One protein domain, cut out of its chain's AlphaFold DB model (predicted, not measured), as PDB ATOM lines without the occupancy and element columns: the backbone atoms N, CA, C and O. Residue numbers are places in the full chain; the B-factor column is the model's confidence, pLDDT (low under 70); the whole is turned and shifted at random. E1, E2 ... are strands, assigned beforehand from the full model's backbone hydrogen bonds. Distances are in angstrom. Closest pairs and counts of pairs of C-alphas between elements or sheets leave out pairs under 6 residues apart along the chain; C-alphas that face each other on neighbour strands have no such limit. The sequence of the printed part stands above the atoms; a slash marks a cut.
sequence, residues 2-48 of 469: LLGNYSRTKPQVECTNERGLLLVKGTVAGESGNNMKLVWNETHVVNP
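Overview. This is residues 2 to 48 of the 469 residues of the protein "Putative complement regulatory protein" of Trypanosoma cruzi Dm28c (UniProt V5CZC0). A long two-stranded hairpin of E2 and E3 makes one part of a rod, with the short strand E1 beside the beginning of E2 and a wide loop, residues 8 to 17 of which stand free, sticking out at the other end. The printed part has 47 residues, with three named strands in the order E1, E2, E3 and no named helix. They form one antiparallel sheet, E1 - E2 - E3, and the class is all strand, though under half of the residues are in named elements. The whole is extended, with a radius of gyration of the C-alphas of 16.2 A and spans of 50 by 23 by 12 A.

Arrangement. The edge strand E1, residues 2 to 4, and the inner strand E2, residues 21 to 29, are a hairpin, antiparallel at 143 degrees; N 3 and O 22 are within hydrogen-bond range at 2.8 A. E2 and the edge strand E3, residues 37 to 46, are a hairpin, antiparallel at 159 degrees, with N 27 and O 39 at 2.8 A. The three strands are a meander, each the antiparallel neighbour of the one before. E3 bends by 52 degrees at residue 42.

Along the chain. E1 begins at C-alpha 2 (-20.739, 12.563, -34.728). E2 is 26.0 A long from first to last C-alpha; E3 is 25.8 A long and ends at C-alpha 46 (-20.113, 3.792, -34.411).

Size, cuts and confidence. The C-alphas of Cys 15 and Gly 33, the two farthest apart, are 50.8 A apart. The link from E1 to E2 is long, 16 residues; that from E2 to E3 is short, 7 residues. The printed part has no cut. pLDDT is under 70 at residues 7 to 19, 31 to 32 and 34.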
ATOM      1  N   LEU A   2     -20.735  13.573 -35.790       89.44
ATOM      2  CA  LEU A   2     -20.739  12.563 -34.728       89.44
ATOM      3  C   LEU A   2     -21.604  13.059 -33.563       89.44
ATOM      4  O   LEU A   2     -21.501  14.222 -33.183       89.44
ATOM      5  N   LEU A   3     -22.454  12.196 -33.015       86.56
ATOM      6  CA  LEU A   3     -23.443  12.526 -31.991       86.56
ATOM      7  C   LEU A   3     -23.425  11.477 -30.875       86.56
ATOM      8  O   LEU A   3     -23.214  10.295 -31.139       86.56
ATOM      9  N   GLY A   4     -23.710  11.889 -29.641       82.94
ATOM     10  CA  GLY A   4     -24.021  10.960 -28.551       82.94
ATOM     11  C   GLY A   4     -25.519  10.661 -28.497       82.94
ATOM     12  O   GLY A   4     -26.332  11.581 -28.574       82.94
ATOM     13  N   ASN A   5     -25.895   9.392 -28.346       78.81
ATOM     14  CA  ASN A   5     -27.285   8.977 -28.171       78.81
ATOM     15  C   ASN A   5     -27.620   8.776 -26.686       78.81
ATOM     16  O   ASN A   5     -27.053   7.902 -26.027       78.81
ATOM     17  N   TYR A   6     -28.569   9.561 -26.169       70.50
ATOM     18  CA  TYR A   6     -28.983   9.534 -24.766       70.50
ATOM     19  C   TYR A   6     -30.496   9.385 -24.632       70.50
ATOM     20  O   TYR A   6     -31.263  10.049 -25.325       70.50
ATOM     21  N   SER A   7     -30.933   8.568 -23.673       64.44
ATOM     22  CA  SER A   7     -32.340   8.456 -23.283       64.44
ATOM     23  C   SER A   7     -32.485   8.587 -21.771       64.44
ATOM     24  O   SER A   7     -31.732   7.971 -21.023       64.44
ATOM     25  N   ARG A   8     -33.489   9.351 -21.319       55.00
ATOM     26  CA  ARG A   8     -33.849   9.462 -19.892       55.00
ATOM     27  C   ARG A   8     -34.468   8.178 -19.324       55.00
ATOM     28  O   ARG A   8     -34.519   8.029 -18.111       55.00
ATOM     29  N   THR A   9     -34.967   7.279 -20.175       49.69
ATOM     30  CA  THR A   9     -35.764   6.104 -19.770       49.69
ATOM     31  C   THR A   9     -35.014   4.775 -19.837       49.69
ATOM     32  O   THR A   9     -35.551   3.762 -19.397       49.69
ATOM     33  N   LYS A  10     -33.788   4.745 -20.376       52.16
ATOM     34  CA  LYS A  10     -32.954   3.534 -20.418       52.16
ATOM     35  C   LYS A  10     -31.837   3.655 -19.371       52.16
ATOM     36  O   LYS A  10     -31.040   4.585 -19.493       52.16
ATOM     37  N   PRO A  11     -31.766   2.769 -18.359       43.69
ATOM     38  CA  PRO A  11     -30.655   2.778 -17.414       43.69
ATOM     39  C   PRO A  11     -29.331   2.515 -18.140       43.69
ATOM     40  O   PRO A  11     -29.288   1.758 -19.114       43.69
ATOM     41  N   GLN A  12     -28.254   3.148 -17.667       46.81
ATOM     42  CA  GLN A  12     -26.898   2.765 -18.052       46.81
ATOM     43  C   GLN A  12     -26.685   1.329 -17.581       46.81
ATOM     44  O   GLN A  12     -26.787   1.046 -16.391       46.81
ATOM     45  N   VAL A  13     -26.466   0.411 -18.517       39.34
ATOM     46  CA  VAL A  13     -26.179  -0.979 -18.171       39.34
ATOM     47  C   VAL A  13     -24.733  -1.024 -17.689       39.34
ATOM     48  O   VAL A  13     -23.798  -0.848 -18.477       39.34
ATOM     49  N   GLU A  14     -24.559  -1.211 -16.379       39.81
ATOM     50  CA  GLU A  14     -23.264  -1.543 -15.794       39.81
ATOM     51  C   GLU A  14     -22.661  -2.723 -16.569       39.81
ATOM     52  O   GLU A  14     -23.332  -3.715 -16.853       39.81
ATOM     53  N   CYS A  15     -21.387  -2.576 -16.936       37.84
ATOM     54  CA  CYS A  15     -20.562  -3.552 -17.653       37.84
ATOM     55  C   CYS A  15     -20.726  -3.671 -19.183       37.84
ATOM     56  O   CYS A  15     -19.957  -4.431 -19.769       37.84
ATOM     57  N   THR A  16     -21.591  -2.898 -19.863       44.19
ATOM     58  CA  THR A  16     -21.541  -2.796 -21.347       44.19
ATOM     59  C   THR A  16     -21.224  -1.410 -21.907       44.19
ATOM     60  O   THR A  16     -20.878  -1.347 -23.076       44.19
ATOM     61  N   ASN A  17     -21.250  -0.329 -21.114       43.38
ATOM     62  CA  ASN A  17     -20.690   1.013 -21.405       43.38
ATOM     63  C   ASN A  17     -20.890   1.650 -22.805       43.38
ATOM     64  O   ASN A  17     -20.322   2.711 -23.065       43.38
ATOM     65  N   GLU A  18     -21.715   1.109 -23.697       47.34
ATOM     66  CA  GLU A  18     -21.974   1.714 -25.001       47.34
ATOM     67  C   GLU A  18     -23.116   2.727 -24.870       47.34
ATOM     68  O   GLU A  18     -24.280   2.476 -25.186       47.34
ATOM     69  N   ARG A  19     -22.766   3.935 -24.413       59.19
ATOM     70  CA  ARG A  19     -23.478   5.128 -24.885       59.19
ATOM     71  C   ARG A  19     -23.283   5.152 -26.401       59.19
ATOM     72  O   ARG A  19     -22.160   5.330 -26.860       59.19
ATOM     73  N   GLY A  20     -24.339   4.895 -27.169       71.69
ATOM     74  CA  GLY A  20     -24.209   4.750 -28.618       71.69
ATOM     75  C   GLY A  20     -23.696   6.039 -29.259       71.69
ATOM     76  O   GLY A  20     -24.344   7.082 -29.148       71.69
ATOM     77  N   LEU A  21     -22.550   5.968 -29.937       85.75
ATOM     78  CA  LEU A  21     -22.092   7.023 -30.834       85.75
ATOM     79  C   LEU A  21     -22.804   6.854 -32.176       85.75
ATOM     80  O   LEU A  21     -22.856   5.758 -32.730       85.75
ATOM     81  N   LEU A  22     -23.364   7.940 -32.697       89.50
ATOM     82  CA  LEU A  22     -24.053   7.962 -33.980       89.50
ATOM     83  C   LEU A  22     -23.289   8.840 -34.961       89.50
ATOM     84  O   LEU A  22     -22.958   9.987 -34.664       89.50
ATOM     85  N   LEU A  23     -23.057   8.319 -36.155       91.06
ATOM     86  CA  LEU A  23     -22.522   9.059 -37.282       91.06
ATOM     87  C   LEU A  23     -23.637   9.330 -38.281       91.06
ATOM     88  O   LEU A  23     -24.352   8.423 -38.694       91.06
ATOM     89  N   VAL A  24     -23.737  10.578 -38.719       93.00
ATOM     90  CA  VAL A  24     -24.615  10.968 -39.820       93.00
ATOM     91  C   VAL A  24     -23.819  11.718 -40.881       93.00
ATOM     92  O   VAL A  24     -23.010  12.607 -40.577       93.00
ATOM     93  N   LYS A  25     -24.033  11.341 -42.142       93.12
ATOM     94  CA  LYS A  25     -23.440  12.000 -43.306       93.12
ATOM     95  C   LYS A  25     -24.443  12.991 -43.885       93.12
ATOM     96  O   LYS A  25     -25.558  12.613 -44.228       93.12
ATOM     97  N   GLY A  26     -24.033  14.248 -43.993       93.44
ATOM     98  CA  GLY A  26     -24.749  15.273 -44.745       93.44
ATOM     99  C   GLY A  26     -24.050  15.507 -46.079       93.44
ATOM    100  O   GLY A  26     -22.823  15.583 -46.114       93.44
ATOM    101  N   THR A  27     -24.812  15.615 -47.163       92.88
ATOM    102  CA  THR A  27     -24.296  15.970 -48.490       92.88
ATOM    103  C   THR A  27     -24.892  17.306 -48.909       92.88
ATOM    104  O   THR A  27     -26.113  17.465 -48.918       92.88
ATOM    105  N   VAL A  28     -24.032  18.269 -49.243       89.62
ATOM    106  CA  VAL A  28     -24.452  19.547 -49.829       89.62
ATOM    107  C   VAL A  28     -24.595  19.348 -51.337       89.62
ATOM    108  O   VAL A  28     -23.643  18.929 -51.991       89.62
ATOM    109  N   ALA A  29     -25.780  19.614 -51.884       85.75
ATOM    110  CA  ALA A  29     -26.113  19.432 -53.295       85.75
ATOM    111  C   ALA A  29     -26.781  20.687 -53.880       85.75
ATOM    112  O   ALA A  29     -27.545  21.361 -53.191       85.75
ATOM    113  N   GLY A  30     -26.530  20.976 -55.159       76.69
ATOM    114  CA  GLY A  30     -27.097  22.119 -55.887       76.69
ATOM    115  C   GLY A  30     -26.033  23.015 -56.529       76.69
ATOM    116  O   GLY A  30     -24.852  22.923 -56.198       76.69
ATOM    117  N   GLU A  31     -26.451  23.873 -57.461       69.19
ATOM    118  CA  GLU A  31     -25.580  24.874 -58.093       69.19
ATOM    119  C   GLU A  31     -25.261  26.022 -57.122       69.19
ATOM    120  O   GLU A  31     -26.075  26.380 -56.264       69.19
ATOM    121  N   SER A  32     -24.062  26.604 -57.244       64.25
ATOM    122  CA  SER A  32     -23.601  27.683 -56.366       64.25
ATOM    123  C   SER A  32     -24.550  28.884 -56.402       64.25
ATOM    124  O   SER A  32     -24.727  29.492 -57.454       64.25
ATOM    125  N   GLY A  33     -25.132  29.243 -55.252       70.38
ATOM    126  CA  GLY A  33     -26.098  30.335 -55.112       70.38
ATOM    127  C   GLY A  33     -27.241  29.973 -54.157       70.38
ATOM    128  O   GLY A  33     -27.028  29.299 -53.150       70.38
ATOM    129  N   ASN A  34     -28.464  30.401 -54.483       66.38
ATOM    130  CA  ASN A  34     -29.626  30.345 -53.580       66.38
ATOM    131  C   ASN A  34     -30.278  28.956 -53.423       66.38
ATOM    132  O   ASN A  34     -31.216  28.821 -52.644       66.38
ATOM    133  N   ASN A  35     -29.804  27.927 -54.134       78.88
ATOM    134  CA  ASN A  35     -30.465  26.616 -54.207       78.88
ATOM    135  C   ASN A  35     -29.642  25.466 -53.599       78.88
ATOM    136  O   ASN A  35     -29.914  24.300 -53.896       78.88
ATOM    137  N   MET A  36     -28.649  25.764 -52.753       84.50
ATOM    138  CA  MET A  36     -27.929  24.717 -52.023       84.50
ATOM    139  C   MET A  36     -28.869  24.000 -51.048       84.50
ATOM    140  O   MET A  36     -29.514  24.619 -50.202       84.50
ATOM    141  N   LYS A  37     -28.926  22.675 -51.154       88.50
ATOM    142  CA  LYS A  37     -29.682  21.788 -50.270       88.50
ATOM    143  C   LYS A  37     -28.714  20.942 -49.459       88.50
ATOM    144  O   LYS A  37     -27.732  20.433 -49.992       88.50
ATOM    145  N   LEU A  38     -29.020  20.758 -48.181       91.12
ATOM    146  CA  LEU A  38     -28.323  19.817 -47.313       91.12
ATOM    147  C   LEU A  38     -29.198  18.578 -47.136       91.12
ATOM    148  O   LEU A  38     -30.288  18.664 -46.574       91.12
ATOM    149  N   VAL A  39     -28.725  17.440 -47.634       91.88
ATOM    150  CA  VAL A  39     -29.415  16.151 -47.516       91.88
ATOM    151  C   VAL A  39     -28.707  15.319 -46.460       91.88
ATOM    152  O   VAL A  39     -27.515  15.039 -46.589       91.88
ATOM    153  N   TRP A  40     -29.435  14.936 -45.416       93.62
ATOM    154  CA  TRP A  40     -28.935  14.059 -44.365       93.62
ATOM    155  C   TRP A  40     -29.291  12.611 -44.674       93.62
ATOM    156  O   TRP A  40     -30.448  12.298 -44.950       93.62
ATOM    157  N   ASN A  41     -28.289  11.741 -44.614       92.69
ATOM    158  CA  ASN A  41     -28.480  10.302 -44.717       92.69
ATOM    159  C   ASN A  41     -28.956   9.721 -43.377       92.69
ATOM    160  O   ASN A  41     -29.074  10.425 -42.373       92.69
ATOM    161  N   GLU A  42     -29.208   8.416 -43.365       92.25
ATOM    162  CA  GLU A  42     -29.490   7.676 -42.142       92.25
ATOM    163  C   GLU A  42     -28.329   7.734 -41.132       92.25
ATOM    164  O   GLU A  42     -27.166   7.987 -41.466       92.25
ATOM    165  N   THR A  43     -28.669   7.534 -39.860       91.19
ATOM    166  CA  THR A  43     -27.700   7.474 -38.766       91.19
ATOM    167  C   THR A  43     -27.105   6.077 -38.661       91.19
ATOM    168  O   THR A  43     -27.848   5.099 -38.588       91.19
ATOM    169  N   HIS A  44     -25.786   5.987 -38.541       88.88
ATOM    170  CA  HIS A  44     -25.064   4.737 -38.327       88.88
ATOM    171  C   HIS A  44     -24.470   4.689 -36.922       88.88
ATOM    172  O   HIS A  44     -23.921   5.681 -36.444       88.88
ATOM    173  N   VAL A  45     -24.547   3.532 -36.270       88.50
ATOM    174  CA  VAL A  45     -23.873   3.309 -34.986       88.50
ATOM    175  C   VAL A  45     -22.369   3.174 -35.220       88.50
ATOM    176  O   VAL A  45     -21.938   2.487 -36.147       88.50
ATOM    177  N   VAL A  46     -21.575   3.839 -34.385       86.56
ATOM    178  CA  VAL A  46     -20.113   3.792 -34.411       86.56
ATOM    179  C   VAL A  46     -19.601   3.126 -33.146       86.56
ATOM    180  O   VAL A  46     -19.773   3.658 -32.054       86.56
ATOM    181  N   ASN A  47     -18.898   2.009 -33.325       85.56
ATOM    182  CA  ASN A  47     -18.224   1.293 -32.246       85.56
ATOM    183  C   ASN A  47     -16.710   1.353 -32.490       85.56
ATOM    184  O   ASN A  47     -16.187   0.556 -33.277       85.56
ATOM    185  N   PRO A  48     -16.005   2.335 -31.900       88.38
ATOM    186  CA  PRO A  48     -14.578   2.484 -32.120       88.38
ATOM    187  C   PRO A  48     -13.784   1.432 -31.347       88.38
ATOM    188  O   PRO A  48     -14.120   1.070 -30.221       88.38
TER     189      PRO A  48